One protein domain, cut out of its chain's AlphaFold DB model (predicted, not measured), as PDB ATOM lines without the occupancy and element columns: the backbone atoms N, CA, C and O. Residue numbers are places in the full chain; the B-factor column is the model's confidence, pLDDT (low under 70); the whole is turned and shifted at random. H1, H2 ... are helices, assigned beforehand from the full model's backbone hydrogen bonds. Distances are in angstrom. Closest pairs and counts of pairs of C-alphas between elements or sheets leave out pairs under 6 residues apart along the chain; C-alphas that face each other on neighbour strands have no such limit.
ATOM      1  N   GLY A 124       6.750 -30.286 -14.417       90.75
ATOM      2  CA  GLY A 124       6.776 -31.443 -15.309       90.75
ATOM      3  C   GLY A 124       6.646 -32.766 -14.559       90.75
ATOM      4  O   GLY A 124       6.628 -32.812 -13.332       90.75
ATOM      5  N   TYR A 125       6.588 -33.859 -15.312       88.81
ATOM      6  CA  TYR A 125       6.614 -35.199 -14.734       88.81
ATOM      7  C   TYR A 125       7.979 -35.523 -14.109       88.81
ATOM      8  O   TYR A 125       9.002 -35.507 -14.800       88.81
ATOM      9  N   ASP A 126       7.982 -35.873 -12.823       88.81
ATOM     10  CA  ASP A 126       9.166 -36.363 -12.122       88.81
ATOM     11  C   ASP A 126       9.304 -37.883 -12.304       88.81
ATOM     12  O   ASP A 126       8.556 -38.680 -11.736       88.81
ATOM     13  N   ARG A 127      10.270 -38.293 -13.135       88.12
ATOM     14  CA  ARG A 127      10.557 -39.714 -13.383       88.12
ATOM     15  C   ARG A 127      11.281 -40.372 -12.219       88.12
ATOM     16  O   ARG A 127      11.131 -41.578 -12.040       88.12
ATOM     17  N   GLU A 128      12.104 -39.615 -11.501       90.69
ATOM     18  CA  GLU A 128      12.889 -40.159 -10.399       90.69
ATOM     19  C   GLU A 128      11.968 -40.507  -9.237       90.69
ATOM     20  O   GLU A 128      12.116 -41.591  -8.691       90.69
ATOM     21  N   PHE A 129      10.929 -39.700  -8.989       88.75
ATOM     22  CA  PHE A 129       9.879 -40.028  -8.020       88.75
ATOM     23  C   PHE A 129       9.283 -41.433  -8.225       88.75
ATOM     24  O   PHE A 129       9.127 -42.184  -7.264       88.75
ATOM     25  N   LEU A 130       8.980 -41.821  -9.473       86.50
ATOM     26  CA  LEU A 130       8.482 -43.170  -9.769       86.50
ATOM     27  C   LEU A 130       9.586 -44.231  -9.664       86.50
ATOM     28  O   LEU A 130       9.332 -45.337  -9.199       86.50
ATOM     29  N   ARG A 131      10.804 -43.930 -10.124       90.44
ATOM     30  CA  ARG A 131      11.922 -44.890 -10.128       90.44
ATOM     31  C   ARG A 131      12.443 -45.214  -8.737       90.44
ATOM     32  O   ARG A 131      12.933 -46.319  -8.539       90.44
ATOM     33  N   SER A 132      12.358 -44.266  -7.811       93.62
ATOM     34  CA  SER A 132      12.745 -44.453  -6.416       93.62
ATOM     35  C   SER A 132      11.643 -45.089  -5.571       93.62
ATOM     36  O   SER A 132      11.860 -45.318  -4.388       93.62
ATOM     37  N   TYR A 133      10.448 -45.309  -6.129       91.56
ATOM     38  CA  TYR A 133       9.343 -45.900  -5.390       91.56
ATOM     39  C   TYR A 133       9.525 -47.413  -5.249       91.56
ATOM     40  O   TYR A 133       9.556 -48.146  -6.238       91.56
ATOM     41  N   GLU A 134       9.555 -47.876  -4.005       91.69
ATOM     42  CA  GLU A 134       9.572 -49.294  -3.652       91.69
ATOM     43  C   GLU A 134       8.200 -49.704  -3.086       91.69
ATOM     44  O   GLU A 134       7.777 -49.170  -2.053       91.69
ATOM     45  N   PRO A 135       7.460 -50.616  -3.749       87.62
ATOM     46  CA  PRO A 135       6.146 -51.047  -3.284       87.62
ATOM     47  C   PRO A 135       6.177 -51.566  -1.845       87.62
ATOM     48  O   PRO A 135       6.997 -52.412  -1.512       87.62
ATOM     49  N   ASN A 136       5.242 -51.096  -1.016       87.50
ATOM     50  CA  ASN A 136       5.121 -51.439   0.411       87.50
ATOM     51  C   ASN A 136       6.283 -50.978   1.311       87.50
ATOM     52  O   ASN A 136       6.252 -51.251   2.510       87.50
ATOM     53  N   GLU A 137       7.252 -50.238   0.775       92.50
ATOM     54  CA  GLU A 137       8.372 -49.674   1.537       92.50
ATOM     55  C   GLU A 137       8.367 -48.142   1.472       92.50
ATOM     56  O   GLU A 137       8.492 -47.457   2.489       92.50
ATOM     57  N   SER A 138       8.135 -47.592   0.281       93.69
ATOM     58  CA  SER A 138       7.937 -46.165   0.043       93.69
ATOM     59  C   SER A 138       6.475 -45.765   0.262       93.69
ATOM     60  O   SER A 138       5.556 -46.444  -0.194       93.69
ATOM     61  N   PHE A 139       6.237 -44.621   0.910       91.69
ATOM     62  CA  PHE A 139       4.884 -44.121   1.180       91.69
ATOM     63  C   PHE A 139       4.773 -42.622   0.910       91.69
ATOM     64  O   PHE A 139       5.616 -41.840   1.339       91.69
ATOM     65  N   TYR A 140       3.693 -42.222   0.235       88.25
ATOM     66  CA  TYR A 140       3.364 -40.805   0.030       88.25
ATOM     67  C   TYR A 140       2.806 -40.146   1.302       88.25
ATOM     68  O   TYR A 140       2.985 -38.954   1.528       88.25
ATOM     69  N   LEU A 141       2.115 -40.934   2.130       91.81
ATOM     70  CA  LEU A 141       1.475 -40.488   3.365       91.81
ATOM     71  C   LEU A 141       2.330 -40.847   4.581       91.81
ATOM     72  O   LEU A 141       2.969 -41.904   4.615       91.81
ATOM     73  N   THR A 142       2.297 -39.993   5.606       92.75
ATOM     74  CA  THR A 142       3.002 -40.247   6.870       92.75
ATOM     75  C   THR A 142       2.438 -41.487   7.580       92.75
ATOM     76  O   THR A 142       1.309 -41.902   7.296       92.75
ATOM     77  N   PRO A 143       3.191 -42.116   8.503       94.81
ATOM     78  CA  PRO A 143       2.672 -43.215   9.321       94.81
ATOM     79  C   PRO A 143       1.334 -42.878   9.995       94.81
ATOM     80  O   PRO A 143       0.372 -43.612   9.796       94.81
ATOM     81  N   ASP A 144       1.238 -41.721  10.656       93.81
ATOM     82  CA  ASP A 144       0.023 -41.271  11.351       93.81
ATOM     83  C   ASP A 144      -1.171 -41.098  10.397       93.81
ATOM     84  O   ASP A 144      -2.295 -41.484  10.710       93.81
ATOM     85  N   GLN A 145      -0.937 -40.551   9.196       92.69
ATOM     86  CA  GLN A 145      -1.981 -40.419   8.175       92.69
ATOM     87  C   GLN A 145      -2.477 -41.785   7.704       92.69
ATOM     88  O   GLN A 145      -3.676 -41.970   7.511       92.69
ATOM     89  N   ARG A 146      -1.567 -42.746   7.512       93.75
ATOM     90  CA  ARG A 146      -1.929 -44.107   7.101       93.75
ATOM     91  C   ARG A 146      -2.707 -44.833   8.191       93.75
ATOM     92  O   ARG A 146      -3.690 -45.490   7.870       93.75
ATOM     93  N   GLU A 147      -2.300 -44.697   9.449       93.94
ATOM     94  CA  GLU A 147      -3.007 -45.289  10.587       93.94
ATOM     95  C   GLU A 147      -4.413 -44.697  10.738       93.94
ATOM     96  O   GLU A 147      -5.386 -45.446  10.790       93.94
ATOM     97  N   GLY A 148      -4.545 -43.369  10.676       92.31
ATOM     98  CA  GLY A 148      -5.851 -42.709  10.729       92.31
ATOM     99  C   GLY A 148      -6.767 -43.094   9.561       92.31
ATOM    100  O   GLY A 148      -7.953 -43.353   9.758       92.31
ATOM    101  N   LEU A 149      -6.234 -43.192   8.338       91.69
ATOM    102  CA  LEU A 149      -7.012 -43.660   7.183       91.69
ATOM    103  C   LEU A 149      -7.411 -45.134   7.307       91.69
ATOM    104  O   LEU A 149      -8.506 -45.494   6.883       91.69
ATOM    105  N   LEU A 150      -6.557 -45.979   7.887       89.88
ATOM    106  CA  LEU A 150      -6.879 -47.380   8.150       89.88
ATOM    107  C   LEU A 150      -8.003 -47.508   9.183       89.88
ATOM    108  O   LEU A 150      -8.900 -48.328   8.998       89.88
ATOM    109  N   GLY A 163     -22.056 -65.229   0.336       60.03
ATOM    110  CA  GLY A 163     -22.849 -65.228  -0.898       60.03
ATOM    111  C   GLY A 163     -23.647 -63.942  -1.121       60.03
ATOM    112  O   GLY A 163     -23.360 -63.154  -2.016       60.03
ATOM    113  N   THR A 164     -24.700 -63.740  -0.327       57.00
ATOM    114  CA  THR A 164     -25.682 -62.668  -0.574       57.00
ATOM    115  C   THR A 164     -25.243 -61.328   0.008       57.00
ATOM    116  O   THR A 164     -25.481 -60.286  -0.593       57.00
ATOM    117  N   TYR A 165     -24.581 -61.338   1.166       55.56
ATOM    118  CA  TYR A 165     -24.128 -60.110   1.819       55.56
ATOM    119  C   TYR A 165     -22.979 -59.452   1.048       55.56
ATOM    120  O   TYR A 165     -23.053 -58.259   0.765       55.56
ATOM    121  N   ALA A 166     -21.988 -60.239   0.618       60.75
ATOM    122  CA  ALA A 166     -20.887 -59.747  -0.208       60.75
ATOM    123  C   ALA A 166     -21.388 -59.194  -1.550       60.75
ATOM    124  O   ALA A 166     -21.016 -58.087  -1.923       60.75
ATOM    125  N   ARG A 167     -22.315 -59.898  -2.224       64.81
ATOM    126  CA  ARG A 167     -22.954 -59.392  -3.452       64.81
ATOM    127  C   ARG A 167     -23.722 -58.095  -3.221       64.81
ATOM    128  O   ARG A 167     -23.571 -57.170  -4.003       64.81
ATOM    129  N   ASN A 168     -24.492 -57.987  -2.139       66.69
ATOM    130  CA  ASN A 168     -25.252 -56.769  -1.843       66.69
ATOM    131  C   ASN A 168     -24.346 -55.578  -1.491       66.69
ATOM    132  O   ASN A 168     -24.632 -54.457  -1.911       66.69
ATOM    133  N   ILE A 169     -23.262 -55.800  -0.736       73.88
ATOM    134  CA  ILE A 169     -22.256 -54.761  -0.477       73.88
ATOM    135  C   ILE A 169     -21.611 -54.332  -1.789       73.88
ATOM    136  O   ILE A 169     -21.518 -53.137  -2.049       73.88
ATOM    137  N   LEU A 170     -21.217 -55.296  -2.621       76.75
ATOM    138  CA  LEU A 170     -20.577 -55.029  -3.897       76.75
ATOM    139  C   LEU A 170     -21.502 -54.250  -4.835       76.75
ATOM    140  O   LEU A 170     -21.072 -53.266  -5.419       76.75
ATOM    141  N   SER A 171     -22.784 -54.613  -4.923       83.69
ATOM    142  CA  SER A 171     -23.775 -53.874  -5.712       83.69
ATOM    143  C   SER A 171     -23.947 -52.436  -5.228       83.69
ATOM    144  O   SER A 171     -23.989 -51.515  -6.042       83.69
ATOM    145  N   ARG A 172     -24.006 -52.214  -3.907       86.19
ATOM    146  CA  ARG A 172     -24.084 -50.859  -3.351       86.19
ATOM    147  C   ARG A 172     -22.817 -50.058  -3.646       86.19
ATOM    148  O   ARG A 172     -22.919 -48.926  -4.105       86.19
ATOM    149  N   LEU A 173     -21.648 -50.658  -3.422       87.50
ATOM    150  CA  LEU A 173     -20.357 -50.038  -3.698       87.50
ATOM    151  C   LEU A 173     -20.220 -49.688  -5.183       87.50
ATOM    152  O   LEU A 173     -19.789 -48.591  -5.507       87.50
ATOM    153  N   LEU A 174     -20.641 -50.579  -6.077       92.81
ATOM    154  CA  LEU A 174     -20.623 -50.373  -7.521       92.81
ATOM    155  C   LEU A 174     -21.482 -49.169  -7.919       92.81
ATOM    156  O   LEU A 174     -21.004 -48.316  -8.665       92.81
ATOM    157  N   ILE A 175     -22.709 -49.052  -7.399       95.06
ATOM    158  CA  ILE A 175     -23.576 -47.893  -7.664       95.06
ATOM    159  C   ILE A 175     -22.938 -46.611  -7.116       95.06
ATOM    160  O   ILE A 175     -22.837 -45.620  -7.839       95.06
ATOM    161  N   ASP A 176     -22.486 -46.639  -5.860       94.31
ATOM    162  CA  ASP A 176     -21.917 -45.473  -5.185       94.31
ATOM    163  C   ASP A 176     -20.634 -44.992  -5.888       94.31
ATOM    164  O   ASP A 176     -20.473 -43.792  -6.122       94.31
ATOM    165  N   LEU A 177     -19.737 -45.901  -6.278       94.31
ATOM    166  CA  LEU A 177     -18.502 -45.575  -6.994       94.31
ATOM    167  C   LEU A 177     -18.775 -45.096  -8.421       94.31
ATOM    168  O   LEU A 177     -18.219 -44.074  -8.823       94.31
ATOM    169  N   SER A 178     -19.659 -45.772  -9.165       96.81
ATOM    170  CA  SER A 178     -20.003 -45.371 -10.538       96.81
ATOM    171  C   SER A 178     -20.604 -43.969 -10.562       96.81
ATOM    172  O   SER A 178     -20.219 -43.139 -11.386       96.81
ATOM    173  N   TRP A 179     -21.502 -43.670  -9.616       97.69
ATOM    174  CA  TRP A 179     -22.095 -42.345  -9.477       97.69
ATOM    175  C   TRP A 179     -21.057 -41.281  -9.097       97.69
ATOM    176  O   TRP A 179     -20.956 -40.257  -9.773       97.69
ATOM    177  N   ASN A 180     -20.274 -41.505  -8.032       97.38
ATOM    178  CA  ASN A 180     -19.312 -40.507  -7.556       97.38
ATOM    179  C   ASN A 180     -18.203 -40.231  -8.582       97.38
ATOM    180  O   ASN A 180     -17.871 -39.065  -8.786       97.38
ATOM    181  N   SER A 181     -17.673 -41.261  -9.251       96.12
ATOM    182  CA  SER A 181     -16.642 -41.091 -10.282       96.12
ATOM    183  C   SER A 181     -17.177 -40.295 -11.472       96.12
ATOM    184  O   SER A 181     -16.618 -39.255 -11.807       96.12
ATOM    185  N   SER A 182     -18.334 -40.689 -12.018       96.56
ATOM    186  CA  SER A 182     -18.954 -39.966 -13.139       96.56
ATOM    187  C   SER A 182     -19.235 -38.503 -12.774       96.56
ATOM    188  O   SER A 182     -19.009 -37.588 -13.564       96.56
ATOM    189  N   ARG A 183     -19.714 -38.245 -11.549       97.31
ATOM    190  CA  ARG A 183     -20.012 -36.886 -11.073       97.31
ATOM    191  C   ARG A 183     -18.760 -36.010 -10.974       97.31
ATOM    192  O   ARG A 183     -18.847 -34.815 -11.257       97.31
ATOM    193  N   LEU A 184     -17.617 -36.575 -10.578       96.00
ATOM    194  CA  LEU A 184     -16.336 -35.856 -10.568       96.00
ATOM    195  C   LEU A 184     -15.894 -35.461 -11.985       96.00
ATOM    196  O   LEU A 184     -15.247 -34.429 -12.151       96.00
ATOM    197  N   GLU A 185     -16.310 -36.222 -12.996       94.69
ATOM    198  CA  GLU A 185     -16.085 -35.933 -14.418       94.69
ATOM    199  C   GLU A 185     -17.143 -34.990 -15.027       94.69
ATOM    200  O   GLU A 185     -17.073 -34.638 -16.203       94.69
ATOM    201  N   GLY A 186     -18.100 -34.518 -14.219       95.50
ATOM    202  CA  GLY A 186     -19.121 -33.548 -14.623       95.50
ATOM    203  C   GLY A 186     -20.473 -34.151 -15.004       95.50
ATOM    204  O   GLY A 186     -21.352 -33.409 -15.442       95.50
ATOM    205  N   ASN A 187     -20.668 -35.457 -14.811       97.75
ATOM    206  CA  ASN A 187     -21.952 -36.116 -15.039       97.75
ATOM    207  C   ASN A 187     -23.041 -35.581 -14.094       97.75
ATOM    208  O   ASN A 187     -22.815 -35.368 -12.897       97.75
ATOM    209  N   THR A 188     -24.242 -35.383 -14.630       97.50
ATOM    210  CA  THR A 188     -25.378 -34.766 -13.939       97.50
ATOM    211  C   THR A 188     -26.396 -35.771 -13.404       97.50
ATOM    212  O   THR A 188     -27.428 -35.371 -12.852       97.50
ATOM    213  N   TYR A 189     -26.157 -37.078 -13.542       97.75
ATOM    214  CA  TYR A 189     -26.974 -38.098 -12.891       97.75
ATOM    215  C   TYR A 189     -26.956 -37.947 -11.369       97.75
ATOM    216  O   TYR A 189     -25.920 -37.813 -10.717       97.75
ATOM    217  N   SER A 190     -28.145 -37.982 -10.780       97.38
ATOM    218  CA  SER A 190     -28.330 -38.188  -9.353       97.38
ATOM    219  C   SER A 190     -28.066 -39.650  -8.999       97.38
ATOM    220  O   SER A 190     -28.078 -40.543  -9.853       97.38
ATOM    221  N   LEU A 191     -27.882 -39.909  -7.706       97.00
ATOM    222  CA  LEU A 191     -27.693 -41.264  -7.202       97.00
ATOM    223  C   LEU A 191     -28.889 -42.175  -7.534       97.00
ATOM    224  O   LEU A 191     -28.698 -43.329  -7.905       97.00
ATOM    225  N   LEU A 192     -30.122 -41.659  -7.450       96.94
ATOM    226  CA  LEU A 192     -31.326 -42.440  -7.750       96.94
ATOM    227  C   LEU A 192     -31.429 -42.785  -9.241       96.94
ATOM    228  O   LEU A 192     -31.756 -43.919  -9.580       96.94
ATOM    229  N   GLU A 193     -31.138 -41.831 -10.126       97.62
ATOM    230  CA  GLU A 193     -31.120 -42.072 -11.575       97.62
ATOM    231  C   GLU A 193     -30.011 -43.063 -11.949       97.62
ATOM    232  O   GLU A 193     -30.251 -43.983 -12.723       97.62
ATOM    233  N   THR A 194     -28.827 -42.935 -11.340       97.56
ATOM    234  CA  THR A 194     -27.704 -43.873 -11.531       97.56
ATOM    235  C   THR A 194     -28.089 -45.284 -11.100       97.56
ATOM    236  O   THR A 194     -27.864 -46.242 -11.834       97.56
ATOM    237  N   LYS A 195     -28.735 -45.414  -9.936       96.81
ATOM    238  CA  LYS A 195     -29.252 -46.692  -9.449       96.81
ATOM    239  C   LYS A 195     -30.242 -47.315 -10.435       96.81
ATOM    240  O   LYS A 195     -30.109 -48.491 -10.749       96.81
ATOM    241  N   ARG A 196     -31.204 -46.539 -10.951       96.94
ATOM    242  CA  ARG A 196     -32.194 -47.049 -11.917       96.94
ATOM    243  C   ARG A 196     -31.557 -47.480 -13.234       96.94
ATOM    244  O   ARG A 196     -31.917 -48.528 -13.764       96.94
ATOM    245  N   LEU A 197     -30.583 -46.712 -13.716       97.50
ATOM    246  CA  LEU A 197     -29.818 -47.057 -14.908       97.50
ATOM    247  C   LEU A 197     -29.062 -48.379 -14.723       97.50
ATOM    248  O   LEU A 197     -29.135 -49.247 -15.586       97.50
ATOM    249  N   ILE A 198     -28.374 -48.555 -13.593       95.69
ATOM    250  CA  ILE A 198     -27.564 -49.749 -13.320       95.69
ATOM    251  C   ILE A 198     -28.429 -50.990 -13.057       95.69
ATOM    252  O   ILE A 198     -28.118 -52.063 -13.569       95.69
ATOM    253  N   GLU A 199     -29.491 -50.870 -12.258       94.38
ATOM    254  CA  GLU A 199     -30.304 -52.021 -11.833       94.38
ATOM    255  C   GLU A 199     -31.369 -52.419 -12.864       94.38
ATOM    256  O   GLU A 199     -31.669 -53.606 -13.000       94.38
ATOM    257  N   PHE A 200     -31.945 -51.451 -13.584       95.44
ATOM    258  CA  PHE A 200     -33.090 -51.677 -14.476       95.44
ATOM    259  C   PHE A 200     -32.809 -51.327 -15.943       95.44
ATOM    260  O   PHE A 200     -33.672 -51.546 -16.791       95.44
ATOM    261  N   GLY A 201     -31.631 -50.784 -16.269       95.00
ATOM    262  CA  GLY A 201     -31.328 -50.309 -17.624       95.00
ATOM    263  C   GLY A 201     -32.124 -49.061 -18.022       95.00
ATOM    264  O   GLY A 201     -32.229 -48.741 -19.205       95.00
ATOM    265  N   GLU A 202     -32.715 -48.362 -17.052       95.94
ATOM    266  CA  GLU A 202     -33.583 -47.212 -17.295       95.94
ATOM    267  C   GLU A 202     -32.758 -45.924 -17.404       95.94
ATOM    268  O   GLU A 202     -32.350 -45.331 -16.402       95.94
ATOM    269  N   ALA A 203     -32.520 -45.466 -18.635       94.12
ATOM    270  CA  ALA A 203     -31.977 -44.132 -18.873       94.12
ATOM    271  C   ALA A 203     -32.978 -43.045 -18.444       94.12
ATOM    272  O   ALA A 203     -34.190 -43.253 -18.448       94.12
ATOM    273  N   THR A 204     -32.467 -41.876 -18.055       92.94
ATOM    274  CA  THR A 204     -33.312 -40.751 -17.641       92.94
ATOM    275  C   THR A 204     -33.609 -39.843 -18.824       92.94
ATOM    276  O   THR A 204     -32.694 -39.398 -19.517       92.94
ATOM    277  N   ASP A 205     -34.888 -39.527 -19.018       90.94
ATOM    278  CA  ASP A 205     -35.328 -38.621 -20.074       90.94
ATOM    279  C   ASP A 205     -34.693 -37.231 -19.937       90.94
ATOM    280  O   ASP A 205     -34.613 -36.651 -18.853       90.94
ATOM    281  N   GLY A 206     -34.272 -36.668 -21.071       91.12
ATOM    282  CA  GLY A 206     -33.703 -35.322 -21.135       91.12
ATOM    283  C   GLY A 206     -32.223 -35.216 -20.755       91.12
ATOM    284  O   GLY A 206     -31.701 -34.101 -20.767       91.12
ATOM    285  N   LYS A 207     -31.547 -36.333 -20.457       93.62
ATOM    286  CA  LYS A 207     -30.090 -36.381 -20.253       93.62
ATOM    287  C   LYS A 207     -29.350 -36.821 -21.506       93.62
ATOM    288  O   LYS A 207     -29.932 -37.442 -22.397       93.62
ATOM    289  N   ASP A 208     -28.071 -36.468 -21.583       94.75
ATOM    290  CA  ASP A 208     -27.240 -36.879 -22.706       94.75
ATOM    291  C   ASP A 208     -26.980 -38.393 -22.631       94.75
ATOM    292  O   ASP A 208     -26.712 -38.951 -21.566       94.75
ATOM    293  N   VAL A 209     -27.046 -39.074 -23.774       95.81
ATOM    294  CA  VAL A 209     -26.764 -40.513 -23.870       95.81
ATOM    295  C   VAL A 209     -25.330 -40.819 -23.424       95.81
ATOM    296  O   VAL A 209     -25.087 -41.858 -22.812       95.81
ATOM    297  N   SER A 210     -24.391 -39.901 -23.667       96.56
ATOM    298  CA  SER A 210     -23.003 -40.028 -23.215       96.56
ATOM    299  C   SER A 210     -22.867 -40.033 -21.689       96.56
ATOM    300  O   SER A 210     -21.989 -40.716 -21.164       96.56
ATOM    301  N   GLU A 211     -23.760 -39.364 -20.953       97.88
ATOM    302  CA  GLU A 211     -23.766 -39.409 -19.485       97.88
ATOM    303  C   GLU A 211     -24.203 -40.784 -18.970       97.88
ATOM    304  O   GLU A 211     -23.597 -41.320 -18.041       97.88
ATOM    305  N   ALA A 212     -25.223 -41.383 -19.590       97.94
ATOM    306  CA  ALA A 212     -25.625 -42.750 -19.272       97.94
ATOM    307  C   ALA A 212     -24.499 -43.745 -19.603       97.94
ATOM    308  O   ALA A 212     -24.175 -44.609 -18.789       97.94
ATOM    309  N   GLN A 213     -23.866 -43.587 -20.771       97.94
ATOM    310  CA  GLN A 213     -22.746 -44.424 -21.201       97.94
ATOM    311  C   GLN A 213     -21.571 -44.344 -20.220       97.94
ATOM    312  O   GLN A 213     -21.058 -45.379 -19.819       97.94
ATOM    313  N   MET A 214     -21.186 -43.146 -19.772       98.31
ATOM    314  CA  MET A 214     -20.115 -42.956 -18.787       98.31
ATOM    315  C   MET A 214     -20.362 -43.737 -17.492       98.31
ATOM    316  O   MET A 214     -19.463 -44.412 -16.997       98.31
ATOM    317  N   ILE A 215     -21.592 -43.721 -16.973       98.38
ATOM    318  CA  ILE A 215     -21.948 -44.482 -15.767       98.38
ATOM    319  C   ILE A 215     -21.806 -45.987 -16.001       98.38
ATOM    320  O   ILE A 215     -21.266 -46.698 -15.153       98.38
ATOM    321  N   LEU A 216     -22.282 -46.478 -17.148       98.19
ATOM    322  CA  LEU A 216     -22.177 -47.892 -17.509       98.19
ATOM    323  C   LEU A 216     -20.718 -48.316 -17.742       98.19
ATOM    324  O   LEU A 216     -20.335 -49.409 -17.332       98.19
ATOM    325  N   ASN A 217     -19.894 -47.435 -18.309       98.25
ATOM    326  CA  ASN A 217     -18.455 -47.630 -18.483       98.25
ATOM    327  C   ASN A 217     -17.735 -47.744 -17.133       98.25
ATOM    328  O   ASN A 217     -16.943 -48.663 -16.933       98.25
ATOM    329  N   HIS A 218     -18.034 -46.853 -16.178       97.88
ATOM    330  CA  HIS A 218     -17.496 -46.957 -14.818       97.88
ATOM    331  C   HIS A 218     -17.928 -48.251 -14.136       97.88
ATOM    332  O   HIS A 218     -17.086 -48.923 -13.542       97.88
ATOM    333  N   LYS A 219     -19.205 -48.633 -14.257       96.25
ATOM    334  CA  LYS A 219     -19.704 -49.918 -13.756       96.25
ATOM    335  C   LYS A 219     -18.877 -51.081 -14.312       96.25
ATOM    336  O   LYS A 219     -18.383 -51.883 -13.526       96.25
ATOM    337  N   ALA A 220     -18.708 -51.148 -15.633       96.25
ATOM    338  CA  ALA A 220     -17.969 -52.226 -16.289       96.25
ATOM    339  C   ALA A 220     -16.499 -52.269 -15.846       96.25
ATOM    340  O   ALA A 220     -15.976 -53.337 -15.540       96.25
ATOM    341  N   ALA A 221     -15.847 -51.108 -15.734       96.00
ATOM    342  CA  ALA A 221     -14.471 -51.017 -15.256       96.00
ATOM    343  C   ALA A 221     -14.324 -51.475 -13.794       96.00
ATOM    344  O   ALA A 221     -13.360 -52.157 -13.458       96.00
ATOM    345  N   ILE A 222     -15.279 -51.132 -12.921       92.69
ATOM    346  CA  ILE A 222     -15.286 -51.578 -11.520       92.69
ATOM    347  C   ILE A 222     -15.502 -53.092 -11.436       92.69
ATOM    348  O   ILE A 222     -14.797 -53.753 -10.678       92.69
ATOM    349  N   GLU A 223     -16.446 -53.644 -12.203       91.75
ATOM    350  CA  GLU A 223     -16.680 -55.094 -12.268       91.75
ATOM    351  C   GLU A 223     -15.410 -55.829 -12.709       91.75
ATOM    352  O   GLU A 223     -14.984 -56.755 -12.024       91.75
ATOM    353  N   TYR A 224     -14.740 -55.342 -13.757       92.12
ATOM    354  CA  TYR A 224     -13.468 -55.897 -14.219       92.12
ATOM    355  C   TYR A 224     -12.380 -55.873 -13.135       92.12
ATOM    356  O   TYR A 224     -11.731 -56.886 -12.894       92.12
ATOM    357  N   ILE A 225     -12.207 -54.748 -12.431       90.06
ATOM    358  CA  ILE A 225     -11.215 -54.634 -11.345       90.06
ATOM    359  C   ILE A 225     -11.508 -55.628 -10.214       90.06
ATOM    360  O   ILE A 225     -10.587 -56.198  -9.638       90.06
ATOM    361  N   VAL A 226     -12.783 -55.833  -9.881       86.50
ATOM    362  CA  VAL A 226     -13.192 -56.760  -8.816       86.50
ATOM    363  C   VAL A 226     -12.990 -58.214  -9.240       86.50
ATOM    364  O   VAL A 226     -12.574 -59.027  -8.420       86.50
ATOM    365  N   GLU A 227     -13.255 -58.547 -10.503       86.44
ATOM    366  CA  GLU A 227     -13.027 -59.886 -11.057       86.44
ATOM    367  C   GLU A 227     -11.533 -60.232 -11.166       86.44
ATOM    368  O   GLU A 227     -11.165 -61.386 -10.959       86.44
ATOM    369  N   SER A 228     -10.678 -59.237 -11.416       85.25
ATOM    370  CA  SER A 228      -9.214 -59.375 -11.463       85.25
ATOM    371  C   SER A 228      -8.520 -59.161 -10.108       85.25
ATOM    372  O   SER A 228      -7.296 -59.126 -10.043       85.25
ATOM    373  N   ALA A 229      -9.259 -59.026  -9.000       82.75
ATOM    374  CA  ALA A 229      -8.678 -58.659  -7.701       82.75
ATOM    375  C   ALA A 229      -7.706 -59.703  -7.114       82.75
ATOM    376  O   ALA A 229      -6.856 -59.347  -6.297       82.75
ATOM    377  N   ASP A 230      -7.829 -60.969  -7.524       82.44
ATOM    378  CA  ASP A 230      -6.944 -62.063  -7.102       82.44
ATOM    379  C   ASP A 230      -5.646 -62.139  -7.936       82.44
ATOM    380  O   ASP A 230      -4.806 -63.007  -7.694       82.44
ATOM    381  N   GLU A 231      -5.463 -61.265  -8.933       84.75
ATOM    382  CA  GLU A 231      -4.236 -61.215  -9.727       84.75
ATOM    383  C   GLU A 231      -3.079 -60.592  -8.924       84.75
ATOM    384  O   GLU A 231      -3.184 -59.507  -8.352       84.75
ATOM    385  N   ASP A 232      -1.920 -61.258  -8.918       81.38
ATOM    386  CA  ASP A 232      -0.769 -60.857  -8.094       81.38
ATOM    387  C   ASP A 232      -0.120 -59.523  -8.523       81.38
ATOM    388  O   ASP A 232       0.723 -58.972  -7.805       81.38
ATOM    389  N   ARG A 233      -0.404 -59.029  -9.739       86.25
ATOM    390  CA  ARG A 233       0.302 -57.887 -10.338       86.25
ATOM    391  C   ARG A 233      -0.578 -57.109 -11.303       86.25
ATOM    392  O   ARG A 233      -1.138 -57.697 -12.209       86.25
ATOM    393  N   ILE A 234      -0.499 -55.781 -11.217       88.69
ATOM    394  CA  ILE A 234      -1.049 -54.873 -12.228       88.69
ATOM    395  C   ILE A 234      -0.070 -54.755 -13.404       88.69
ATOM    396  O   ILE A 234       1.103 -54.394 -13.248       88.69
ATOM    397  N   THR A 235      -0.566 -55.027 -14.599       91.56
ATOM    398  CA  THR A 235       0.139 -55.014 -15.877       91.56
ATOM    399  C   THR A 235      -0.306 -53.837 -16.743       91.56
ATOM    400  O   THR A 235      -1.386 -53.267 -16.587       91.56
ATOM    401  N   SER A 236       0.514 -53.476 -17.734       91.69
ATOM    402  CA  SER A 236       0.126 -52.461 -18.724       91.69
ATOM    403  C   SER A 236      -1.120 -52.864 -19.517       91.69
ATOM    404  O   SER A 236      -1.883 -51.995 -19.924       91.69
ATOM    405  N   HIS A 237      -1.332 -54.168 -19.720       91.94
ATOM    406  CA  HIS A 237      -2.516 -54.684 -20.396       91.94
ATOM    407  C   HIS A 237      -3.787 -54.360 -19.606       91.94
ATOM    408  O   HIS A 237      -4.715 -53.807 -20.184       91.94
ATOM    409  N   GLU A 238      -3.815 -54.616 -18.296       93.12
ATOM    410  CA  GLU A 238      -4.974 -54.282 -17.454       93.12
ATOM    411  C   GLU A 238      -5.259 -52.780 -17.446       93.12
ATOM    412  O   GLU A 238      -6.408 -52.373 -17.598       93.12
ATOM    413  N   ILE A 239      -4.223 -51.939 -17.364       94.31
ATOM    414  CA  ILE A 239      -4.389 -50.478 -17.432       94.31
ATOM    415  C   ILE A 239      -5.039 -50.064 -18.763       94.31
ATOM    416  O   ILE A 239      -5.941 -49.223 -18.783       94.31
ATOM    417  N   TYR A 240      -4.610 -50.654 -19.882       95.88
ATOM    418  CA  TYR A 240      -5.207 -50.391 -21.193       95.88
ATOM    419  C   TYR A 240      -6.639 -50.915 -21.296       95.88
ATOM    420  O   TYR A 240      -7.487 -50.211 -21.839       95.88
ATOM    421  N   SER A 241      -6.931 -52.089 -20.739       95.88
ATOM    422  CA  SER A 241      -8.283 -52.654 -20.681       95.88
ATOM    423  C   SER A 241      -9.233 -51.774 -19.871       95.88
ATOM    424  O   SER A 241     -10.304 -51.425 -20.363       95.88
ATOM    425  N   ILE A 242      -8.819 -51.323 -18.683       96.88
ATOM    426  CA  ILE A 242      -9.602 -50.402 -17.846       96.88
ATOM    427  C   ILE A 242      -9.856 -49.098 -18.601       96.88
ATOM    428  O   ILE A 242     -10.992 -48.635 -18.677       96.88
ATOM    429  N   HIS A 243      -8.825 -48.516 -19.222       97.62
ATOM    430  CA  HIS A 243      -9.004 -47.315 -20.034       97.62
ATOM    431  C   HIS A 243      -9.956 -47.554 -21.216       97.62
ATOM    432  O   HIS A 243     -10.743 -46.668 -21.545       97.62
ATOM    433  N   ALA A 244      -9.913 -48.726 -21.856       97.69
ATOM    434  CA  ALA A 244     -10.837 -49.073 -22.932       97.69
ATOM    435  C   ALA A 244     -12.290 -49.068 -22.441       97.69
ATOM    436  O   ALA A 244     -13.116 -48.375 -23.025       97.69
ATOM    437  N   MET A 245     -12.564 -49.747 -21.323       98.00
ATOM    438  CA  MET A 245     -13.897 -49.801 -20.712       98.00
ATOM    439  C   MET A 245     -14.391 -48.416 -20.296       98.00
ATOM    440  O   MET A 245     -15.512 -48.043 -20.616       98.00
ATOM    441  N   LEU A 246     -13.544 -47.616 -19.640       98.00
ATOM    442  CA  LEU A 246     -13.906 -46.267 -19.196       98.00
ATOM    443  C   LEU A 246     -14.240 -45.332 -20.367       98.00
ATOM    444  O   LEU A 246     -15.148 -44.509 -20.272       98.00
ATOM    445  N   SER A 247     -13.517 -45.458 -21.480       97.25
ATOM    446  CA  SER A 247     -13.597 -44.529 -22.614       97.25
ATOM    447  C   SER A 247     -14.482 -45.006 -23.770       97.25
ATOM    448  O   SER A 247     -14.618 -44.296 -24.774       97.25
ATOM    449  N   GLU A 248     -15.081 -46.192 -23.652       96.88
ATOM    450  CA  GLU A 248     -15.905 -46.803 -24.689       96.88
ATOM    451  C   GLU A 248     -17.035 -45.859 -25.130       96.88
ATOM    452  O   GLU A 248     -17.827 -45.387 -24.317       96.88
ATOM    453  N   ASN A 249     -17.101 -45.559 -26.433       95.94
ATOM    454  CA  ASN A 249     -18.081 -44.650 -27.049       95.94
ATOM    455  C   ASN A 249     -18.104 -43.204 -26.504       95.94
ATOM    456  O   ASN A 249     -19.043 -42.464 -26.797       95.94
ATOM    457  N   LEU A 250     -17.074 -42.774 -25.766       96.00
ATOM    458  CA  LEU A 250     -16.972 -41.406 -25.229       96.00
ATOM    459  C   LEU A 250     -15.913 -40.547 -25.928       96.00
ATOM    460  O   LEU A 250     -15.956 -39.319 -25.852       96.00
ATOM    461  N   LEU A 251     -14.951 -41.168 -26.616       93.94
ATOM    462  CA  LEU A 251     -13.891 -40.443 -27.316       93.94
ATOM    463  C   LEU A 251     -14.318 -40.033 -28.726       93.94
ATOM    464  O   LEU A 251     -14.964 -40.787 -29.448       93.94
ATOM    465  N   GLY A 252     -13.863 -38.853 -29.156       91.12
ATOM    466  CA  GLY A 252     -14.057 -38.394 -30.536       91.12
ATOM    467  C   GLY A 252     -13.337 -39.263 -31.578       91.12
ATOM    468  O   GLY A 252     -13.795 -39.348 -32.715       91.12
ATOM    469  N   ASP A 253     -12.238 -39.918 -31.188       92.38
ATOM    470  CA  ASP A 253     -11.578 -40.973 -31.963       92.38
ATOM    471  C   ASP A 253     -11.740 -42.320 -31.238       92.38
ATOM    472  O   ASP A 253     -11.059 -42.554 -30.232       92.38
ATOM    473  N   PRO A 254     -12.595 -43.229 -31.736       90.69
ATOM    474  CA  PRO A 254     -12.773 -44.551 -31.142       90.69
ATOM    475  C   PRO A 254     -11.478 -45.373 -31.077       90.69
ATOM    476  O   PRO A 254     -11.310 -46.186 -30.172       90.69
ATOM    477  N   ALA A 255     -10.527 -45.152 -31.993       92.31
ATOM    478  CA  ALA A 255      -9.270 -45.895 -32.028       92.31
ATOM    479  C   ALA A 255      -8.276 -45.478 -30.927       92.31
ATOM    480  O   ALA A 255      -7.243 -46.139 -30.774       92.31
ATOM    481  N   ALA A 256      -8.565 -44.400 -30.189       93.62
ATOM    482  CA  ALA A 256      -7.791 -43.956 -29.032       93.62
ATOM    483  C   ALA A 256      -8.182 -44.687 -27.734       93.62
ATOM    484  O   ALA A 256      -7.412 -44.681 -26.770       93.62
ATOM    485  N   SER A 257      -9.349 -45.337 -27.707       96.00
ATOM    486  CA  SER A 257      -9.800 -46.124 -26.561       96.00
ATOM    487  C   SER A 257      -8.819 -47.266 -26.277       96.00
ATOM    488  O   SER A 257      -8.326 -47.927 -27.192       96.00
ATOM    489  N   GLY A 258      -8.458 -47.443 -25.005       95.94
ATOM    490  CA  GLY A 258      -7.480 -48.449 -24.576       95.94
ATOM    491  C   GLY A 258      -6.047 -48.259 -25.089       95.94
ATOM    492  O   GLY A 258      -5.271 -49.211 -25.087       95.94
ATOM    493  N   ARG A 259      -5.664 -47.064 -25.560       93.50
ATOM    494  CA  ARG A 259      -4.313 -46.815 -26.085       93.50
ATOM    495  C   ARG A 259      -3.618 -45.649 -25.408       93.50
ATOM    496  O   ARG A 259      -4.240 -44.685 -24.974       93.50
ATOM    497  N   LEU A 260      -2.287 -45.708 -25.404       92.38
ATOM    498  CA  LEU A 260      -1.469 -44.541 -25.105       92.38
ATOM    499  C   LEU A 260      -1.735 -43.442 -26.133       92.38
ATOM    500  O   LEU A 260      -1.757 -43.686 -27.342       92.38
ATOM    501  N   ARG A 261      -1.882 -42.213 -25.645       89.94
ATOM    502  CA  ARG A 261      -2.059 -41.049 -26.510       89.94
ATOM    503  C   ARG A 261      -0.860 -40.848 -27.435       89.94
ATOM    504  O   ARG A 261       0.295 -41.003 -27.044       89.94
ATOM    505  N   SER A 262      -1.153 -40.420 -28.657       86.38
ATOM    506  CA  SER A 262      -0.170 -40.014 -29.670       86.38
ATOM    507  C   SER A 262      -0.035 -38.493 -29.797       86.38
ATOM    508  O   SER A 262       0.808 -38.010 -30.551       86.38
ATOM    509  N   LEU A 263      -0.864 -37.744 -29.067       86.25
ATOM    510  CA  LEU A 263      -0.962 -36.291 -29.118       86.25
ATOM    511  C   LEU A 263      -0.447 -35.668 -27.816       86.25
ATOM    512  O   LEU A 263      -0.507 -36.271 -26.738       86.25
ATOM    513  N   VAL A 264       0.032 -34.433 -27.929       88.31
ATOM    514  CA  VAL A 264       0.358 -33.584 -26.780       88.31
ATOM    515  C   VAL A 264      -0.943 -33.086 -26.155       88.31
ATOM    516  O   VAL A 264      -1.858 -32.678 -26.868       88.31
ATOM    517  N   VAL A 265      -1.032 -33.146 -24.827       89.50
ATOM    518  CA  VAL A 265      -2.214 -32.732 -24.064       89.50
ATOM    519  C   VAL A 265      -1.792 -31.857 -22.893       89.50
ATOM    520  O   VAL A 265      -0.704 -32.031 -22.351       89.50
ATOM    521  N   GLY A 266      -2.677 -30.951 -22.487       90.50
ATOM    522  CA  GLY A 266      -2.562 -30.188 -21.247       90.50
ATOM    523  C   GLY A 266      -3.756 -30.466 -20.337       90.50
ATOM    524  O   GLY A 266      -4.791 -30.951 -20.797       90.50
ATOM    525  N   ILE A 267      -3.617 -30.143 -19.054       90.88
ATOM    526  CA  ILE A 267      -4.707 -30.234 -18.076       90.88
ATOM    527  C   ILE A 267      -5.207 -28.816 -17.797       90.88
ATOM    528  O   ILE A 267      -4.462 -27.972 -17.300       90.88
ATOM    529  N   GLY A 268      -6.470 -28.541 -18.130       89.62
ATOM    530  CA  GLY A 268      -7.074 -27.226 -17.903       89.62
ATOM    531  C   GLY A 268      -7.030 -26.818 -16.425       89.62
ATOM    532  O   GLY A 268      -7.247 -27.642 -15.543       89.62
ATOM    533  N   GLY A 269      -6.730 -25.545 -16.150       89.06
ATOM    534  CA  GLY A 269      -6.642 -25.015 -14.780       89.06
ATOM    535  C   GLY A 269      -5.392 -25.434 -13.992       89.06
ATOM    536  O   GLY A 269      -5.224 -25.003 -12.847       89.06
ATOM    537  N   SER A 270      -4.499 -26.222 -14.598       91.38
ATOM    538  CA  SER A 270      -3.248 -26.694 -14.006       91.38
ATOM    539  C   SER A 270      -2.031 -26.147 -14.756       91.38
ATOM    540  O   SER A 270      -2.082 -25.927 -15.963       91.38
ATOM    541  N   THR A 271      -0.923 -25.953 -14.038       92.38
ATOM    542  CA  THR A 271       0.404 -25.673 -14.616       92.38
ATOM    543  C   THR A 271       1.233 -26.944 -14.813       92.38
ATOM    544  O   THR A 271       2.402 -26.875 -15.197       92.38
ATOM    545  N   TYR A 272       0.646 -28.113 -14.538       93.44
ATOM    546  CA  TYR A 272       1.289 -29.395 -14.781       93.44
ATOM    547  C   TYR A 272       1.465 -29.640 -16.282       93.44
ATOM    548  O   TYR A 272       0.524 -29.465 -17.060       93.44
ATOM    549  N   LEU A 273       2.661 -30.083 -16.663       90.75
ATOM    550  CA  LEU A 273       3.044 -30.408 -18.031       90.75
ATOM    551  C   LEU A 273       3.148 -31.935 -18.175       90.75
ATOM    552  O   LEU A 273       4.158 -32.525 -17.767       90.75
ATOM    553  N   PRO A 274       2.120 -32.607 -18.733       90.69
ATOM    554  CA  PRO A 274       2.183 -34.034 -19.013       90.69
ATOM    555  C   PRO A 274       3.341 -34.363 -19.960       90.69
ATOM    556  O   PRO A 274       3.687 -33.570 -20.825       90.69
TER     557      PRO A 274
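This is residues 124 to 150 and 163 to 274 of the 282 residues of an uncharacterized protein of Blastocatellia bacterium (UniProt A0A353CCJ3). H3, the longest helix, crosses H5 at the core of a loose helical cluster; H4 packs on both, and H6 folds back along H5 on the side away from H4. A separate arm with H1 and H2 sticks out at residues 126 to 140 and 142 to 148, and the unnamed tail, residues 248 to 274, loops back to the beginning of the printed part. The printed part has 139 residues with six named helices, H1 to H6 in chain order, and no named strand; its class is all helix. The whole is loose, with a radius of gyration of the C-alphas of 18.0 A and spans of 49 by 42 by 29 A.

H3, residues 164 to 184, is 30.1 A long, from C-alpha 164 at (-25.682, -62.668, -0.574). H5, residues 209 to 227, is 27.0 A. H4 is residues 191 to 200, 13.8 A, and H6 residues 236 to 247, 16.3 A, ending at (-13.597, -44.529, -22.614). H1, residues 127 to 131, is 6.3 A; H2, residues 143 to 150, is 10.5 A.

H5 is the hub, touching three helices. H3 touches it with residues 174 to 182 alone, at a steep tilt of 44 degrees, opposite ways; the closest C-alphas, Ser 178 and His 218, are 5.2 A apart. H4 touches H3, closest C-alphas Ile 175 and Lys 195, 6.1 A. H4 also touches H5, closest C-alphas Ile 198 and Leu 216, 7.1 A, only just about perpendicular at 72 degrees. H5 and H6 form a helical hairpin, closest C-alphas Asn 217 and Leu 246, 4.8 A, at a shallow tilt of 29 degrees. H1 and H2 touch no helix. In H1 to H6 every O i to N i+4 pair is within hydrogen-bond range.

C-alphas 132 and 205, the farthest apart, are 50.3 A apart. Residues 151 to 162 are not printed, a gap of 25.6 A between C-alphas 150 and 163. H1 to H2 is a long link. Residues 163 to 168 are under pLDDT 70.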